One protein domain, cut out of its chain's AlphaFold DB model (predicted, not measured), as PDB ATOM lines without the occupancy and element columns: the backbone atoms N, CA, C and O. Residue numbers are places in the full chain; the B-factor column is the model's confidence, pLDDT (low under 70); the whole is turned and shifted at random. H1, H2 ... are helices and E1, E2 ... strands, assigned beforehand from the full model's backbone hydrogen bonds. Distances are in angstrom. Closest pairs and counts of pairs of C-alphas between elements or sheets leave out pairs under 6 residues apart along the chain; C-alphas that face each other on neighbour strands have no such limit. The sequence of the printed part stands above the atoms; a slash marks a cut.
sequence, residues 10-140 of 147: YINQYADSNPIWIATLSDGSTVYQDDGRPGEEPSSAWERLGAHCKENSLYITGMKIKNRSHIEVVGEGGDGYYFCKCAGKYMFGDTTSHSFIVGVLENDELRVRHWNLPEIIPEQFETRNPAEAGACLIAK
ATOM      1  N   TYR A  10      -6.686  15.984  23.376       91.94
ATOM      2  CA  TYR A  10      -7.978  15.335  23.565       91.94
ATOM      3  C   TYR A  10      -9.111  16.283  23.164       91.94
ATOM      4  O   TYR A  10      -9.960  15.930  22.347       91.94
ATOM      5  N   ILE A  11      -9.066  17.519  23.665       91.69
ATOM      6  CA  ILE A  11     -10.063  18.551  23.352       91.69
ATOM      7  C   ILE A  11     -10.058  18.876  21.856       91.69
ATOM      8  O   ILE A  11     -11.124  18.983  21.253       91.69
ATOM      9  N   ASN A  12      -8.878  18.991  21.237       90.00
ATOM     10  CA  ASN A  12      -8.774  19.245  19.797       90.00
ATOM     11  C   ASN A  12      -9.415  18.124  18.969       90.00
ATOM     12  O   ASN A  12     -10.265  18.404  18.129       90.00
ATOM     13  N   GLN A  13      -9.074  16.863  19.251       89.62
ATOM     14  CA  GLN A  13      -9.655  15.718  18.541       89.62
ATOM     15  C   GLN A  13     -11.176  15.640  18.721       89.62
ATOM     16  O   GLN A  13     -11.901  15.353  17.768       89.62
ATOM     17  N   TYR A  14     -11.675  15.926  19.926       87.81
ATOM     18  CA  TYR A  14     -13.111  15.961  20.184       87.81
ATOM     19  C   TYR A  14     -13.808  17.068  19.378       87.81
ATOM     20  O   TYR A  14     -14.830  16.809  18.733       87.81
ATOM     21  N   ALA A  15     -13.230  18.273  19.367       87.56
ATOM     22  CA  ALA A  15     -13.772  19.463  18.708       87.56
ATOM     23  C   ALA A  15     -13.729  19.416  17.166       87.56
ATOM     24  O   ALA A  15     -14.446  20.174  16.510       87.56
ATOM     25  N   ASP A  16     -12.916  18.534  16.575       84.50
ATOM     26  CA  ASP A  16     -12.880  18.323  15.119       84.50
ATOM     27  C   ASP A  16     -14.167  17.661  14.601       84.50
ATOM     28  O   ASP A  16     -14.629  17.931  13.484       84.50
ATOM     29  N   SER A  17     -14.758  16.796  15.428       81.19
ATOM     30  CA  SER A  17     -15.933  15.995  15.071       81.19
ATOM     31  C   SER A  17     -17.214  16.455  15.763       81.19
ATOM     32  O   SER A  17     -18.300  16.134  15.288       81.19
ATOM     33  N   ASN A  18     -17.103  17.212  16.858       83.75
ATOM     34  CA  ASN A  18     -18.232  17.621  17.686       83.75
ATOM     35  C   ASN A  18     -18.160  19.114  18.020       83.75
ATOM     36  O   ASN A  18     -17.070  19.657  18.199       83.75
ATOM     37  N   PRO A  19     -19.305  19.793  18.180       86.75
ATOM     38  CA  PRO A  19     -19.325  21.094  18.817       86.75
ATOM     39  C   PRO A  19     -18.925  20.963  20.287       86.75
ATOM     40  O   PRO A  19     -19.238  19.972  20.951       86.75
ATOM     41  N   ILE A  20     -18.284  22.007  20.798       91.31
ATOM     42  CA  ILE A  20     -17.945  22.132  22.212       91.31
ATOM     43  C   ILE A  20     -18.490  23.429  22.783       91.31
ATOM     44  O   ILE A  20     -18.513  24.455  22.095       91.31
ATOM     45  N   TRP A  21     -18.873  23.413  24.054       93.44
ATOM     46  CA  TRP A  21     -19.016  24.645  24.814       93.44
ATOM     47  C   TRP A  21     -17.671  25.110  25.381       93.44
ATOM     48  O   TRP A  21     -16.763  24.324  25.661       93.44
ATOM     49  N   ILE A  22     -17.556  26.427  25.528       95.81
ATOM     50  CA  ILE A  22     -16.436  27.126  26.153       95.81
ATOM     51  C   ILE A  22     -17.046  28.104  27.155       95.81
ATOM     52  O   ILE A  22     -17.847  28.957  26.765       95.81
ATOM     53  N   ALA A  23     -16.687  27.975  28.429       96.69
ATOM     54  CA  ALA A  23     -17.218  28.789  29.517       96.69
ATOM     55  C   ALA A  23     -16.124  29.694  30.091       96.69
ATOM     56  O   ALA A  23     -15.000  29.254  30.304       96.69
ATOM     57  N   THR A  24     -16.439  30.959  30.342       97.06
ATOM     58  CA  THR A  24     -15.586  31.889  31.098       97.06
ATOM     59  C   THR A  24     -16.126  31.992  32.515       97.06
ATOM     60  O   THR A  24     -17.341  32.099  32.684       97.06
ATOM     61  N   LEU A  25     -15.258  31.927  33.522       95.88
ATOM     62  CA  LEU A  25     -15.641  32.011  34.932       95.88
ATOM     63  C   LEU A  25     -15.418  33.414  35.503       95.88
ATOM     64  O   LEU A  25     -14.783  34.279  34.897       95.88
ATOM     65  N   SER A  26     -15.950  33.646  36.699       95.19
ATOM     66  CA  SER A  26     -15.846  34.911  37.432       95.19
ATOM     67  C   SER A  26     -14.427  35.288  37.862       95.19
ATOM     68  O   SER A  26     -14.177  36.456  38.140       95.19
ATOM     69  N   ASP A  27     -13.500  34.331  37.906       93.88
ATOM     70  CA  ASP A  27     -12.069  34.567  38.149       93.88
ATOM     71  C   ASP A  27     -11.277  34.878  36.862       93.88
ATOM     72  O   ASP A  27     -10.066  35.090  36.910       93.88
ATOM     73  N   GLY A  28     -11.952  34.914  35.706       93.94
ATOM     74  CA  GLY A  28     -11.350  35.143  34.392       93.94
ATOM     75  C   GLY A  28     -10.785  33.886  33.726       93.94
ATOM     76  O   GLY A  28     -10.322  33.967  32.586       93.94
ATOM     77  N   SER A  29     -10.832  32.724  34.383       95.44
ATOM     78  CA  SER A  29     -10.419  31.462  33.772       95.44
ATOM     79  C   SER A  29     -11.392  31.028  32.671       95.44
ATOM     80  O   SER A  29     -12.578  31.367  32.669       95.44
ATOM     81  N   THR A  30     -10.873  30.288  31.692       96.75
ATOM     82  CA  THR A  30     -11.665  29.704  30.604       96.75
ATOM     83  C   THR A  30     -11.648  28.193  30.728       96.75
ATOM     84  O   THR A  30     -10.583  27.605  30.881       96.75
ATOM     85  N   VAL A  31     -12.820  27.576  30.630       96.94
ATOM     86  CA  VAL A  31     -13.036  26.136  30.747       96.94
ATOM     87  C   VAL A  31     -13.556  25.587  29.429       96.94
ATOM     88  O   VAL A  31     -14.443  26.170  28.800       96.94
ATOM     89  N   TYR A  32     -13.015  24.446  29.028       96.31
ATOM     90  CA  TYR A  32     -13.339  23.758  27.788       96.31
ATOM     91  C   TYR A  32     -14.060  22.445  28.076       96.31
ATOM     92  O   TYR A  32     -13.717  21.735  29.022       96.31
ATOM     93  N   GLN A  33     -15.030  22.105  27.230       94.56
ATOM     94  CA  GLN A  33     -15.685  20.805  27.282       94.56
ATOM     95  C   GLN A  33     -14.714  19.674  26.921       94.56
ATOM     96  O   GLN A  33     -14.112  19.669  25.847       94.56
ATOM     97  N   ASP A  34     -14.640  18.677  27.794       93.06
ATOM     98  CA  ASP A  34     -13.870  17.444  27.630       93.06
ATOM     99  C   ASP A  34     -14.702  16.222  28.068       93.06
ATOM    100  O   ASP A  34     -14.261  15.360  28.831       93.06
ATOM    101  N   ASP A  35     -15.958  16.166  27.617       90.81
ATOM    102  CA  ASP A  35     -16.857  15.047  27.910       90.81
ATOM    103  C   ASP A  35     -16.249  13.710  27.473       90.81
ATOM    104  O   ASP A  35     -15.793  13.567  26.340       90.81
ATOM    105  N   GLY A  36     -16.316  12.708  28.353       87.50
ATOM    106  CA  GLY A  36     -15.802  11.364  28.074       87.50
ATOM    107  C   GLY A  36     -14.282  11.224  28.185       87.50
ATOM    108  O   GLY A  36     -13.732  10.222  27.714       87.50
ATOM    109  N   ARG A  37     -13.588  12.205  28.782       89.75
ATOM    110  CA  ARG A  37     -12.146  12.124  29.034       89.75
ATOM    111  C   ARG A  37     -11.815  10.904  29.911       89.75
ATOM    112  O   ARG A  37     -12.383  10.771  30.995       89.75
ATOM    113  N   PRO A  38     -10.905  10.007  29.479       90.12
ATOM    114  CA  PRO A  38     -10.539   8.836  30.271       90.12
ATOM    115  C   PRO A  38      -9.963   9.224  31.636       90.12
ATOM    116  O   PRO A  38      -9.023  10.013  31.703       90.12
ATOM    117  N   GLY A  39     -10.497   8.625  32.702       88.69
ATOM    118  CA  GLY A  39     -10.048   8.863  34.078       88.69
ATOM    119  C   GLY A  39     -10.751  10.014  34.804       88.69
ATOM    120  O   GLY A  39     -10.478  10.205  35.985       88.69
ATOM    121  N   GLU A  40     -11.666  10.732  34.143       89.50
ATOM    122  CA  GLU A  40     -12.444  11.817  34.749       89.50
ATOM    123  C   GLU A  40     -13.870  11.368  35.096       89.50
ATOM    124  O   GLU A  40     -14.607  10.884  34.237       89.50
ATOM    125  N   GLU A  41     -14.287  11.589  36.346       87.38
ATOM    126  CA  GLU A  41     -15.628  11.264  36.845       87.38
ATOM    127  C   GLU A  41     -16.286  12.491  37.505       87.38
ATOM    128  O   GLU A  41     -15.602  13.209  38.241       87.38
ATOM    129  N   PRO A  42     -17.594  12.750  37.291       89.00
ATOM    130  CA  PRO A  42     -18.466  12.107  36.300       89.00
ATOM    131  C   PRO A  42     -17.979  12.391  34.881       89.00
ATOM    132  O   PRO A  42     -17.350  13.418  34.665       89.00
ATOM    133  N   SER A  43     -18.302  11.540  33.904       90.06
ATOM    134  CA  SER A  43     -17.875  11.715  32.501       90.06
ATOM    135  C   SER A  43     -18.330  13.037  31.857       90.06
ATOM    136  O   SER A  43     -17.674  13.523  30.929       90.06
ATOM    137  N   SER A  44     -19.397  13.647  32.386       91.12
ATOM    138  CA  SER A  44     -19.935  14.956  32.006       91.12
ATOM    139  C   SER A  44     -19.073  16.106  32.542       91.12
ATOM    140  O   SER A  44     -19.073  16.415  33.735       91.12
ATOM    141  N   ALA A  45     -18.376  16.794  31.642       93.75
ATOM    142  CA  ALA A  45     -17.618  18.010  31.915       93.75
ATOM    143  C   ALA A  45     -18.513  19.129  32.457       93.75
ATOM    144  O   ALA A  45     -18.061  19.936  33.266       93.75
ATOM    145  N   TRP A  46     -19.788  19.165  32.054       95.19
ATOM    146  CA  TRP A  46     -20.743  20.156  32.554       95.19
ATOM    147  C   TRP A  46     -21.051  19.944  34.038       95.19
ATOM    148  O   TRP A  46     -21.039  20.889  34.823       95.19
ATOM    149  N   GLU A  47     -21.251  18.693  34.452       93.38
ATOM    150  CA  GLU A  47     -21.454  18.360  35.864       93.38
ATOM    151  C   GLU A  47     -20.193  18.627  36.689       93.38
ATOM    152  O   GLU A  47     -20.282  19.217  37.771       93.38
ATOM    153  N   ARG A  48     -19.011  18.269  36.158       94.44
ATOM    154  CA  ARG A  48     -17.720  18.600  36.786       94.44
ATOM    155  C   ARG A  48     -17.561  20.106  36.970       94.44
ATOM    156  O   ARG A  48     -17.172  20.543  38.053       94.44
ATOM    157  N   LEU A  49     -17.913  20.896  35.955       95.25
ATOM    158  CA  LEU A  49     -17.894  22.355  36.018       95.25
ATOM    159  C   LEU A  49     -18.871  22.888  37.070       95.25
ATOM    160  O   LEU A  49     -18.486  23.707  37.900       95.25
ATOM    161  N   GLY A  50     -20.111  22.398  37.091       93.50
ATOM    162  CA  GLY A  50     -21.108  22.804  38.081       93.50
ATOM    163  C   GLY A  50     -20.657  22.527  39.518       93.50
ATOM    164  O   GLY A  50     -20.824  23.375  40.395       93.50
ATOM    165  N   ALA A  51     -20.039  21.371  39.762       92.44
ATOM    166  CA  ALA A  51     -19.451  21.041  41.057       92.44
ATOM    167  C   ALA A  51     -18.244  21.934  41.391       92.44
ATOM    168  O   ALA A  51     -18.171  22.468  42.495       92.44
ATOM    169  N   HIS A  52     -17.345  22.172  40.430       93.75
ATOM    170  CA  HIS A  52     -16.194  23.060  40.610       93.75
ATOM    171  C   HIS A  52     -16.618  24.493  40.969       93.75
ATOM    172  O   HIS A  52     -16.062  25.086  41.894       93.75
ATOM    173  N   CYS A  53     -17.629  25.031  40.284       93.44
ATOM    174  CA  CYS A  53     -18.201  26.342  40.576       93.44
ATOM    175  C   CYS A  53     -18.753  26.415  42.007       93.44
ATOM    176  O   CYS A  53     -18.463  27.366  42.731       93.44
ATOM    177  N   LYS A  54     -19.483  25.383  42.450       91.12
ATOM    178  CA  LYS A  54     -20.025  25.311  43.817       91.12
ATOM    179  C   LYS A  54     -18.930  25.247  44.881       91.12
ATOM    180  O   LYS A  54     -19.009  25.967  45.868       91.12
ATOM    181  N   GLU A  55     -17.915  24.411  44.678       92.44
ATOM    182  CA  GLU A  55     -16.808  24.223  45.627       92.44
ATOM    183  C   GLU A  55     -15.956  25.488  45.798       92.44
ATOM    184  O   GLU A  55     -15.507  25.780  46.903       92.44
ATOM    185  N   ASN A  56     -15.756  26.247  44.718       91.62
ATOM    186  CA  ASN A  56     -14.863  27.410  44.700       91.62
ATOM    187  C   ASN A  56     -15.609  28.753  44.751       91.62
ATOM    188  O   ASN A  56     -14.983  29.803  44.634       91.62
ATOM    189  N   SER A  57     -16.936  28.742  44.928       92.00
ATOM    190  CA  SER A  57     -17.789  29.943  44.863       92.00
ATOM    191  C   SER A  57     -17.609  30.753  43.567       92.00
ATOM    192  O   SER A  57     -17.666  31.982  43.571       92.00
ATOM    193  N   LEU A  58     -17.394  30.053  42.451       93.94
ATOM    194  CA  LEU A  58     -17.280  30.635  41.116       93.94
ATOM    195  C   LEU A  58     -18.609  30.527  40.368       93.94
ATOM    196  O   LEU A  58     -19.463  29.697  40.681       93.94
ATOM    197  N   TYR A  59     -18.777  31.357  39.348       94.19
ATOM    198  CA  TYR A  59     -19.913  31.288  38.435       94.19
ATOM    199  C   TYR A  59     -19.474  31.583  37.005       94.19
ATOM    200  O   TYR A  59     -18.439  32.209  36.772       94.19
ATOM    201  N   ILE A  60     -20.264  31.113  36.041       96.00
ATOM    202  CA  ILE A  60     -20.007  31.348  34.621       96.00
ATOM    203  C   ILE A  60     -20.407  32.790  34.294       96.00
ATOM    204  O   ILE A  60     -21.511  33.220  34.616       96.00
ATOM    205  N   THR A  61     -19.508  33.535  33.660       95.31
ATOM    206  CA  THR A  61     -19.714  34.915  33.197       95.31
ATOM    207  C   THR A  61     -19.933  34.997  31.695       95.31
ATOM    208  O   THR A  61     -20.490  35.980  31.224       95.31
ATOM    209  N   GLY A  62     -19.552  33.975  30.934       95.06
ATOM    210  CA  GLY A  62     -19.772  33.928  29.493       95.06
ATOM    211  C   GLY A  62     -19.757  32.504  28.971       95.06
ATOM    212  O   GLY A  62     -19.014  31.662  29.477       95.06
ATOM    213  N   MET A  63     -20.553  32.233  27.940       95.56
ATOM    214  CA  MET A  63     -20.587  30.923  27.293       95.56
ATOM    215  C   MET A  63     -20.609  31.065  25.774       95.56
ATOM    216  O   MET A  63     -21.338  31.881  25.205       95.56
ATOM    217  N   LYS A  64     -19.805  30.239  25.110       93.94
ATOM    218  CA  LYS A  64     -19.698  30.156  23.652       93.94
ATOM    219  C   LYS A  64     -19.843  28.710  23.215       93.94
ATOM    220  O   LYS A  64     -19.439  27.805  23.940       93.94
ATOM    221  N   ILE A  65     -20.369  28.502  22.016       90.88
ATOM    222  CA  ILE A  65     -20.329  27.214  21.330       90.88
ATOM    223  C   ILE A  65     -19.376  27.341  20.152       90.88
ATOM    224  O   ILE A  65     -19.509  28.249  19.336       90.88
ATOM    225  N   LYS A  66     -18.417  26.424  20.061       88.62
ATOM    226  CA  LYS A  66     -17.504  26.298  18.930       88.62
ATOM    227  C   LYS A  66     -17.853  25.036  18.156       88.62
ATOM    228  O   LYS A  66     -17.871  23.954  18.731       88.62
ATOM    229  N   ASN A  67     -18.058  25.166  16.853       86.94
ATOM    230  CA  ASN A  67     -18.159  24.056  15.914       86.94
ATOM    231  C   ASN A  67     -17.133  24.272  14.800       86.94
ATOM    232  O   ASN A  67     -17.296  25.162  13.960       86.94
ATOM    233  N   ARG A  68     -16.052  23.485  14.809       83.94
ATOM    234  CA  ARG A  68     -14.899  23.667  13.913       83.94
ATOM    235  C   ARG A  68     -14.368  25.108  13.972       83.94
ATOM    236  O   ARG A  68     -13.849  25.527  15.007       83.94
ATOM    237  N   SER A  69     -14.487  25.871  12.885       83.94
ATOM    238  CA  SER A  69     -14.054  27.271  12.787       83.94
ATOM    239  C   SER A  69     -15.127  28.284  13.190       83.94
ATOM    240  O   SER A  69     -14.822  29.468  13.309       83.94
ATOM    241  N   HIS A  70     -16.375  27.853  13.364       85.19
ATOM    242  CA  HIS A  70     -17.485  28.733  13.695       85.19
ATOM    243  C   HIS A  70     -17.659  28.818  15.211       85.19
ATOM    244  O   HIS A  70     -17.626  27.800  15.907       85.19
ATOM    245  N   ILE A  71     -17.811  30.037  15.722       88.31
ATOM    246  CA  ILE A  71     -18.012  30.316  17.140       88.31
ATOM    247  C   ILE A  71     -19.240  31.195  17.258       88.31
ATOM    248  O   ILE A  71     -19.312  32.243  16.623       88.31
ATOM    249  N   GLU A  72     -20.146  30.789  18.128       88.44
ATOM    250  CA  GLU A  72     -21.362  31.522  18.424       88.44
ATOM    251  C   GLU A  72     -21.456  31.806  19.918       88.44
ATOM    252  O   GLU A  72     -21.204  30.939  20.765       88.44
ATOM    253  N   VAL A  73     -21.828  33.039  20.248       91.25
ATOM    254  CA  VAL A  73     -21.986  33.479  21.635       91.25
ATOM    255  C   VAL A  73     -23.368  33.052  22.132       91.25
ATOM    256  O   VAL A  73     -24.384  33.243  21.458       91.25
ATOM    257  N   VAL A  74     -23.410  32.400  23.295       89.31
ATOM    258  CA  VAL A  74     -24.660  32.029  23.980       89.31
ATOM    259  C   VAL A  74     -25.158  33.189  24.821       89.31
ATOM    260  O   VAL A  74     -26.324  33.550  24.716       89.31
ATOM    261  N   GLY A  75     -24.257  33.799  25.583       88.31
ATOM    262  CA  GLY A  75     -24.519  34.992  26.371       88.31
ATOM    263  C   GLY A  75     -23.289  35.410  27.161       88.31
ATOM    264  O   GLY A  75     -22.309  34.661  27.252       88.31
ATOM    265  N   GLU A  76     -23.369  36.614  27.715       90.62
ATOM    266  CA  GLU A  76     -22.376  37.212  28.601       90.62
ATOM    267  C   GLU A  76     -23.111  37.882  29.769       90.62
ATOM    268  O   GLU A  76     -24.154  38.498  29.580       90.62
ATOM    269  N   GLY A  77     -22.585  37.752  30.986       87.56
ATOM    270  CA  GLY A  77     -23.122  38.391  32.190       87.56
ATOM    271  C   GLY A  77     -24.399  37.781  32.784       87.56
ATOM    272  O   GLY A  77     -24.905  38.341  33.751       87.56
ATOM    273  N   GLY A  78     -24.905  36.662  32.254       87.38
ATOM    274  CA  GLY A  78     -26.125  36.020  32.759       87.38
ATOM    275  C   GLY A  78     -26.041  35.522  34.212       87.38
ATOM    276  O   GLY A  78     -24.966  35.190  34.717       87.38
ATOM    277  N   ASP A  79     -27.203  35.398  34.861       92.12
ATOM    278  CA  ASP A  79     -27.368  34.823  36.208       92.12
ATOM    279  C   ASP A  79     -27.135  33.305  36.232       92.12
ATOM    280  O   ASP A  79     -27.050  32.691  37.295       92.12
ATOM    281  N   GLY A  80     -27.043  32.667  35.070       92.06
ATOM    282  CA  GLY A  80     -26.757  31.249  34.934       92.06
ATOM    283  C   GLY A  80     -26.734  30.819  33.479       92.06
ATOM    284  O   GLY A  80     -27.198  31.535  32.595       92.06
ATOM    285  N   TYR A  81     -26.203  29.628  33.234       95.12
ATOM    286  CA  TYR A  81     -26.120  29.054  31.895       95.12
ATOM    287  C   TYR A  81     -26.674  27.639  31.894       95.12
ATOM    288  O   TYR A  81     -26.522  26.894  32.865       95.12
ATOM    289  N   TYR A  82     -27.329  27.282  30.794       93.62
ATOM    290  CA  TYR A  82     -27.956  25.986  30.593       93.62
ATOM    291  C   TYR A  82     -27.293  25.248  29.438       93.62
ATOM    292  O   TYR A  82     -27.109  25.815  28.359       93.62
ATOM    293  N   PHE A  83     -26.995  23.970  29.651       93.12
ATOM    294  CA  PHE A  83     -26.533  23.061  28.613       93.12
ATOM    295  C   PHE A  83     -27.152  21.679  28.811       93.12
ATOM    296  O   PHE A  83     -27.039  21.080  29.879       93.12
ATOM    297  N   CYS A  84     -27.778  21.157  27.759       88.94
ATOM    298  CA  CYS A  84     -28.293  19.795  27.729       88.94
ATOM    299  C   CYS A  84     -28.023  19.155  26.366       88.94
ATOM    300  O   CYS A  84     -28.323  19.741  25.322       88.94
ATOM    301  N   LYS A  85     -27.461  17.943  26.376       85.12
ATOM    302  CA  LYS A  85     -27.288  17.127  25.170       85.12
ATOM    303  C   LYS A  85     -28.587  16.397  24.849       85.12
ATOM    304  O   LYS A  85     -29.174  15.756  25.717       85.12
ATOM    305  N   CYS A  86     -28.985  16.430  23.586       74.06
ATOM    306  CA  CYS A  86     -30.118  15.683  23.068       74.06
ATOM    307  C   CYS A  86     -29.636  14.709  21.984       74.06
ATOM    308  O   CYS A  86     -28.814  15.035  21.128       74.06
ATOM    309  N   ALA A  87     -30.135  13.478  22.034       64.31
ATOM    310  CA  ALA A  87     -29.898  12.485  20.997       64.31
ATOM    311  C   ALA A  87     -31.239  12.163  20.340       64.31
ATOM    312  O   ALA A  87     -32.110  11.550  20.960       64.31
ATOM    313  N   GLY A  88     -31.410  12.610  19.098       56.56
ATOM    314  CA  GLY A  88     -32.549  12.256  18.263       56.56
ATOM    315  C   GLY A  88     -32.191  11.084  17.356       56.56
ATOM    316  O   GLY A  88     -31.122  11.052  16.743       56.56
ATOM    317  N   LYS A  89     -33.091  10.105  17.242       46.78
ATOM    318  CA  LYS A  89     -33.022   9.091  16.186       46.78
ATOM    319  C   LYS A  89     -34.221   9.290  15.272       46.78
ATOM    320  O   LYS A  89     -35.360   9.192  15.725       46.78
ATOM    321  N   TYR A  90     -33.980   9.560  13.994       50.28
ATOM    322  CA  TYR A  90     -35.055   9.498  13.012       50.28
ATOM    323  C   TYR A  90     -35.521   8.042  12.900       50.28
ATOM    324  O   TYR A  90     -34.711   7.148  12.671       50.28
ATOM    325  N   MET A  91     -36.827   7.786  13.047       47.16
ATOM    326  CA  MET A  91     -37.376   6.421  12.962       47.16
ATOM    327  C   MET A  91     -37.173   5.752  11.587       47.16
ATOM    328  O   MET A  91     -37.358   4.545  11.477       47.16
ATOM    329  N   PHE A  92     -36.764   6.509  10.559       49.81
ATOM    330  CA  PHE A  92     -36.594   6.037   9.178       49.81
ATOM    331  C   PHE A  92     -35.228   6.385   8.554       49.81
ATOM    332  O   PHE A  92     -35.104   6.379   7.331       49.81
ATOM    333  N   GLY A  93     -34.202   6.695   9.355       50.12
ATOM    334  CA  GLY A  93     -32.866   7.008   8.837       50.12
ATOM    335  C   GLY A  93     -31.737   6.484   9.723       50.12
ATOM    336  O   GLY A  93     -31.827   6.537  10.945       50.12
ATOM    337  N   ASP A  94     -30.645   6.040   9.096       54.38
ATOM    338  CA  ASP A  94     -29.399   5.615   9.764       54.38
ATOM    339  C   ASP A  94     -28.576   6.796  10.320       54.38
ATOM    340  O   ASP A  94     -27.442   6.632  10.766       54.38
ATOM    341  N   THR A  95     -29.122   8.015  10.294       52.38
ATOM    342  CA  THR A  95     -28.444   9.231  10.752       52.38
ATOM    343  C   THR A  95     -28.904   9.597  12.161       52.38
ATOM    344  O   THR A  95     -30.054   9.983  12.376       52.38
ATOM    345  N   THR A  96     -27.999   9.484  13.133       55.62
ATOM    346  CA  THR A  96     -28.172  10.069  14.467       55.62
ATOM    347  C   THR A  96     -28.065  11.585  14.351       55.62
ATOM    348  O   THR A  96     -27.019  12.096  13.949       55.62
ATOM    349  N   SER A  97     -29.129  12.315  14.692       58.25
ATOM    350  CA  SER A  97     -29.039  13.765  14.838       58.25
ATOM    351  C   SER A  97     -28.539  14.085  16.242       58.25
ATOM    352  O   SER A  97     -29.161  13.761  17.257       58.25
ATOM    353  N   HIS A  98     -27.363  14.699  16.293       68.25
ATOM    354  CA  HIS A  98     -26.835  15.291  17.510       68.25
ATOM    355  C   HIS A  98     -27.418  16.697  17.628       68.25
ATOM    356  O   HIS A  98     -27.157  17.550  16.778       68.25
ATOM    357  N   SER A  99     -28.212  16.926  18.668       75.25
ATOM    358  CA  SER A  99     -28.742  18.245  18.989       75.25
ATOM    359  C   SER A  99     -28.403  18.611  20.423       75.25
ATOM    360  O   SER A  99     -28.061  17.769  21.258       75.25
ATOM    361  N   PHE A 100     -28.421  19.897  20.720       84.06
ATOM    362  CA  PHE A 100     -28.207  20.372  22.074       84.06
ATOM    363  C   PHE A 100     -29.032  21.616  22.330       84.06
ATOM    364  O   PHE A 100     -29.389  22.370  21.424       84.06
ATOM    365  N   ILE A 101     -29.342  21.802  23.602       88.19
ATOM    366  CA  ILE A 101     -30.131  22.910  24.096       88.19
ATOM    367  C   ILE A 101     -29.196  23.747  24.947       88.19
ATOM    368  O   ILE A 101     -28.639  23.261  25.934       88.19
ATOM    369  N   VAL A 102     -29.007  24.995  24.542       90.88
ATOM    370  CA  VAL A 102     -28.161  25.963  25.245       90.88
ATOM    371  C   VAL A 102     -28.996  27.157  25.648       90.88
ATOM    372  O   VAL A 102     -29.922  27.525  24.932       90.88
ATOM    373  N   GLY A 103     -28.687  27.777  26.776       90.44
ATOM    374  CA  GLY A 103     -29.451  28.931  27.223       90.44
ATOM    375  C   GLY A 103     -28.776  29.741  28.303       90.44
ATOM    376  O   GLY A 103     -27.742  29.349  28.846       90.44
ATOM    377  N   VAL A 104     -29.406  30.867  28.605       93.31
ATOM    378  CA  VAL A 104     -28.982  31.811  29.633       93.31
ATOM    379  C   VAL A 104     -30.161  32.034  30.572       93.31
ATOM    380  O   VAL A 104     -31.309  32.146  30.135       93.31
ATOM    381  N   LEU A 105     -29.874  32.044  31.866       92.12
ATOM    382  CA  LEU A 105     -30.785  32.487  32.908       92.12
ATOM    383  C   LEU A 105     -30.529  33.974  33.146       92.12
ATOM    384  O   LEU A 105     -29.411  34.352  33.492       92.12
ATOM    385  N   GLU A 106     -31.552  34.803  32.986       89.06
ATOM    386  CA  GLU A 106     -31.490  36.241  33.264       89.06
ATOM    387  C   GLU A 106     -32.785  36.663  33.955       89.06
ATOM    388  O   GLU A 106     -33.868  36.349  33.464       89.06
ATOM    389  N   ASN A 107     -32.701  37.380  35.080       84.69
ATOM    390  CA  ASN A 107     -33.887  37.870  35.803       84.69
ATOM    391  C   ASN A 107     -34.900  36.755  36.142       84.69
ATOM    392  O   ASN A 107     -36.106  36.939  36.009       84.69
ATOM    393  N   ASP A 108     -34.392  35.583  36.540       83.81
ATOM    394  CA  ASP A 108     -35.176  34.374  36.844       83.81
ATOM    395  C   ASP A 108     -35.944  33.768  35.650       83.81
ATOM    396  O   ASP A 108     -36.696  32.806  35.813       83.81
ATOM    397  N   GLU A 109     -35.696  34.250  34.430       86.31
ATOM    398  CA  GLU A 109     -36.210  33.670  33.193       86.31
ATOM    399  C   GLU A 109     -35.109  32.865  32.486       86.31
ATOM    400  O   GLU A 109     -34.088  33.409  32.059       86.31
ATOM    401  N   LEU A 110     -35.297  31.546  32.357       89.50
ATOM    402  CA  LEU A 110     -34.383  30.692  31.600       89.50
ATOM    403  C   LEU A 110     -34.806  30.667  30.130       89.50
ATOM    404  O   LEU A 110     -35.795  30.023  29.772       89.50
ATOM    405  N   ARG A 111     -34.024  31.330  29.277       89.62
ATOM    406  CA  ARG A 111     -34.217  31.334  27.822       89.62
ATOM    407  C   ARG A 111     -33.245  30.363  27.176       89.62
ATOM    408  O   ARG A 111     -32.031  30.565  27.217       89.62
ATOM    409  N   VAL A 112     -33.777  29.310  26.567       89.25
ATOM    410  CA  VAL A 112     -32.991  28.297  25.856       89.25
ATOM    411  C   VAL A 112     -33.248  28.348  24.357       89.25
ATOM    412  O   VAL A 112     -34.268  28.854  23.904       89.25
ATOM    413  N   ARG A 113     -32.322  27.802  23.576       86.56
ATOM    414  CA  ARG A 113     -32.417  27.640  22.125       86.56
ATOM    415  C   ARG A 113     -31.966  26.236  21.737       86.56
ATOM    416  O   ARG A 113     -30.974  25.734  22.270       86.56
ATOM    417  N   HIS A 114     -32.701  25.612  20.817       83.44
ATOM    418  CA  HIS A 114     -32.376  24.290  20.265       83.44
ATOM    419  C   HIS A 114     -31.487  24.425  19.045       83.44
ATOM    420  O   HIS A 114     -31.774  25.218  18.144       83.44
ATOM    421  N   TRP A 115     -30.384  23.688  19.062       77.94
ATOM    422  CA  TRP A 115     -29.366  23.704  18.027       77.94
ATOM    423  C   TRP A 115     -29.211  22.302  17.460       77.94
ATOM    424  O   TRP A 115     -28.859  21.366  18.184       77.94
ATOM    425  N   ASN A 116     -29.455  22.175  16.161       72.38
ATOM    426  CA  ASN A 116     -29.216  20.951  15.410       72.38
ATOM    427  C   ASN A 116     -27.839  21.017  14.742       72.38
ATOM    428  O   ASN A 116     -27.340  22.087  14.413       72.38
ATOM    429  N   LEU A 117     -27.185  19.871  14.574       69.69
ATOM    430  CA  LEU A 117     -25.964  19.747  13.774       69.69
ATOM    431  C   LEU A 117     -26.290  19.126  12.408       69.69
ATOM    432  O   LEU A 117     -27.221  18.321  12.331       69.69
ATOM    433  N   PRO A 118     -25.519  19.416  11.339       59.12
ATOM    434  CA  PRO A 118     -24.264  20.184  11.305       59.12
ATOM    435  C   PRO A 118     -24.440  21.704  11.167       59.12
ATOM    436  O   PRO A 118     -23.483  22.445  11.399       59.12
ATOM    437  N   GLU A 119     -25.630  22.164  10.792       57.78
ATOM    438  CA  GLU A 119     -25.941  23.578  10.606       57.78
ATOM    439  C   GLU A 119     -26.463  24.153  11.921       57.78
ATOM    440  O   GLU A 119     -27.578  23.843  12.324       57.78
ATOM    441  N   ILE A 120     -25.658  24.990  12.588       59.56
ATOM    442  CA  ILE A 120     -26.088  25.759  13.764       59.56
ATOM    443  C   ILE A 120     -27.137  26.778  13.304       59.56
ATOM    444  O   ILE A 120     -26.843  27.937  13.024       59.56
ATOM    445  N   ILE A 121     -28.373  26.319  13.168       58.84
ATOM    446  CA  ILE A 121     -29.538  27.149  12.903       58.84
ATOM    447  C   ILE A 121     -30.315  27.174  14.220       58.84
ATOM    448  O   ILE A 121     -30.834  26.135  14.630       58.84
ATOM    449  N   PRO A 122     -30.352  28.306  14.943       58.75
ATOM    450  CA  PRO A 122     -31.144  28.405  16.161       58.75
ATOM    451  C   PRO A 122     -32.624  28.261  15.793       58.75
ATOM    452  O   PRO A 122     -33.184  29.129  15.127       58.75
ATOM    453  N   GLU A 123     -33.253  27.158  16.202       57.09
ATOM    454  CA  GLU A 123     -34.585  26.814  15.684       57.09
ATOM    455  C   GLU A 123     -35.732  27.589  16.334       57.09
ATOM    456  O   GLU A 123     -36.770  27.744  15.699       57.09
ATOM    457  N   GLN A 124     -35.544  28.120  17.546       65.44
ATOM    458  CA  GLN A 124     -36.387  29.115  18.227       65.44
ATOM    459  C   GLN A 124     -35.899  29.270  19.674       65.44
ATOM    460  O   GLN A 124     -35.188  28.404  20.193       65.44
ATOM    461  N   PHE A 125     -36.276  30.375  20.322       77.12
ATOM    462  CA  PHE A 125     -36.126  30.515  21.769       77.12
ATOM    463  C   PHE A 125     -37.329  29.892  22.480       77.12
ATOM    464  O   PHE A 125     -38.474  30.112  22.088       77.12
ATOM    465  N   GLU A 126     -37.055  29.139  23.535       85.44
ATOM    466  CA  GLU A 126     -38.035  28.523  24.421       85.44
ATOM    467  C   GLU A 126     -37.757  29.029  25.842       85.44
ATOM    468  O   GLU A 126     -36.612  29.014  26.301       85.44
ATOM    469  N   THR A 127     -38.792  29.485  26.548       85.75
ATOM    470  CA  THR A 127     -38.680  29.795  27.978       85.75
ATOM    471  C   THR A 127     -38.918  28.517  28.773       85.75
ATOM    472  O   THR A 127     -39.912  27.823  28.551       85.75
ATOM    473  N   ARG A 128     -38.022  28.203  29.711       86.38
ATOM    474  CA  ARG A 128     -38.136  27.041  30.605       86.38
ATOM    475  C   ARG A 128     -38.196  27.459  32.063       86.38
ATOM    476  O   ARG A 128     -37.699  28.514  32.438       86.38
ATOM    477  N   ASN A 129     -38.775  26.596  32.893       84.00
ATOM    478  CA  ASN A 129     -38.757  26.763  34.339       84.00
ATOM    479  C   ASN A 129     -37.351  26.424  34.884       84.00
ATOM    480  O   ASN A 129     -36.929  25.269  34.768       84.00
ATOM    481  N   PRO A 130     -36.622  27.372  35.507       83.75
ATOM    482  CA  PRO A 130     -35.297  27.102  36.068       83.75
ATOM    483  C   PRO A 130     -35.309  26.004  37.142       83.75
ATOM    484  O   PRO A 130     -34.334  25.266  37.273       83.75
ATOM    485  N   ALA A 131     -36.417  25.852  37.880       81.88
ATOM    486  CA  ALA A 131     -36.547  24.845  38.935       81.88
ATOM    487  C   ALA A 131     -36.566  23.402  38.396       81.88
ATOM    488  O   ALA A 131     -36.202  22.467  39.106       81.88
ATOM    489  N   GLU A 132     -36.950  23.217  37.132       83.56
ATOM    490  CA  GLU A 132     -37.020  21.910  36.467       83.56
ATOM    491  C   GLU A 132     -35.728  21.571  35.707       83.56
ATOM    492  O   GLU A 132     -35.559  20.456  35.217       83.56
ATOM    493  N   ALA A 133     -34.787  22.516  35.618       81.19
ATOM    494  CA  ALA A 133     -33.578  22.376  34.812       81.19
ATOM    495  C   ALA A 133     -32.527  21.418  35.414       81.19
ATOM    496  O   ALA A 133     -31.658  20.926  34.689       81.19
ATOM    497  N   GLY A 134     -32.599  21.133  36.719       86.81
ATOM    498  CA  GLY A 134     -31.732  20.169  37.400       86.81
ATOM    499  C   GLY A 134     -30.235  20.421  37.169       86.81
ATOM    500  O   GLY A 134     -29.764  21.553  37.241       86.81
ATOM    501  N   ALA A 135     -29.479  19.361  36.865       86.69
ATOM    502  CA  ALA A 135     -28.033  19.431  36.618       86.69
ATOM    503  C   ALA A 135     -27.644  20.137  35.302       86.69
ATOM    504  O   ALA A 135     -26.470  20.434  35.089       86.69
ATOM    505  N   CYS A 136     -28.607  20.419  34.418       91.06
ATOM    506  CA  CYS A 136     -28.342  21.104  33.153       91.06
ATOM    507  C   CYS A 136     -28.145  22.618  33.340       91.06
ATOM    508  O   CYS A 136     -27.584  23.263  32.459       91.06
ATOM    509  N   LEU A 137     -28.575  23.186  34.473       92.44
ATOM    510  CA  LEU A 137     -28.424  24.603  34.803       92.44
ATOM    511  C   LEU A 137     -27.319  24.816  35.840       92.44
ATOM    512  O   LEU A 137     -27.374  24.286  36.949       92.44
ATOM    513  N   ILE A 138     -26.350  25.663  35.500       93.44
ATOM    514  CA  ILE A 138     -25.365  26.197  36.441       93.44
ATOM    515  C   ILE A 138     -25.749  27.654  36.704       93.44
ATOM    516  O   ILE A 138     -25.472  28.531  35.887       93.44
ATOM    517  N   ALA A 139     -26.425  27.893  37.826       91.12
ATOM    518  CA  ALA A 139     -26.820  29.227  38.265       91.12
ATOM    519  C   ALA A 139     -25.756  29.849  39.178       91.12
ATOM    520  O   ALA A 139     -25.118  29.162  39.979       91.12
ATOM    521  N   LYS A 140     -25.598  31.167  39.081       88.19
ATOM    522  CA  LYS A 140     -24.895  31.979  40.069       88.19
ATOM    523  C   LYS A 140     -25.660  31.883  41.387       88.19
ATOM    524  O   LYS A 140     -26.874  32.076  41.422       88.19
TER     525      LYS A 140
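What this domain is: This is residues 10 to 140 of the 147 residues of an uncharacterized protein of Alphaproteobacteria bacterium (UniProt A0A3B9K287). Two antiparallel sheets, twisted E8 E7 E6 E5 E9 and smaller E2 E1 E3 E4, form a sandwich only partly face to face, with helix H2 packed on both. The E5-E6 hairpin sticks out at residues 90 to 95, and the short helix H1 grazes the smaller sheet. The printed part has 131 residues, with two named helices and nine named strands in the order H1 E1 E2 H2 E3 E4 E5 E6 E7 E8 E9, a mixed class of helices and strands. It is compact, with a radius of gyration of the C-alphas of 14.6 A and spans of 46 by 35 by 26 A.

Where its parts are: In the larger sheet, E5 is residues 80 to 89, 29.7 A long, and E6 is 96 to 106, 32.4 A, beginning at C-alpha 96 (-28.172, 10.069, 14.467). E7 is 109 to 116, 23.0 A; E8 is 122 to 128, 16.1 A; E9 is 137 to 139, ending at C-alpha 139 (-26.820, 29.227, 38.265). In the other sheet, E1 is 20 to 25, E2 is 30 to 32, E3 is 60 to 67, 20.2 A, and E4 is 70 to 76, 17.8 A. H2 is residues 45 to 56, 16.1 A. H1 is residues 10 to 17, 11.7 A, beginning at C-alpha 10 (-7.978, 15.335, 23.565).

How they stand to each other: E5 E6 E7 E8 form a meander, each strand the antiparallel neighbour of the one before. Within hydrogen-bond range are N 84 and O 101 of E5 and E6, 2.9 A, N 113 and O 102 of E7 and E6, 2.8 A, N 126 and O 112 of E8 and E7, 2.8 A, and N 138 and O 81 of E9 and E5, 2.9 A. Between the sheets, the closest C-alphas of E4 and E6 are those of Gly 75 and Val 104, 6.4 A apart. In the smaller sheet, N 22 and O 64 of E1 and E3, 2.8 A, N 31 and O 23 of E2 and E1, 2.8 A, and N 72 and O 65 of E4 and E3, 2.9 A, are within range. E2, H2, E3 make a split strand-helix-strand unit, with E1 between its strands and a right-handed crossover. H2 is on this sheet at a height of 9.8 A, over E1 and along the strands, at 3 degrees to E1 on the local plane. H2 is also on the larger sheet at a height of 8.8 A, only just over E9, with 3 of its C-alphas falling there; the closest C-alphas are those of Gly 50 and Ile 138, 5.7 A. H1 only grazes the smaller sheet, its Ala 15 C-alpha 6.9 A from that of Asn 67. Every O i to N i+4 pair of H2 is within range, and 3 of 4 in H1.

The domain as a whole: The C-alphas of Asp 27 and Phe 92, 47.5 A apart, are the two farthest apart. The printed part has no cut, and its long link is E2 to H2. Mean pLDDT of the printed part is 84.6; residues 87 to 98 and 117 to 124 are under 70.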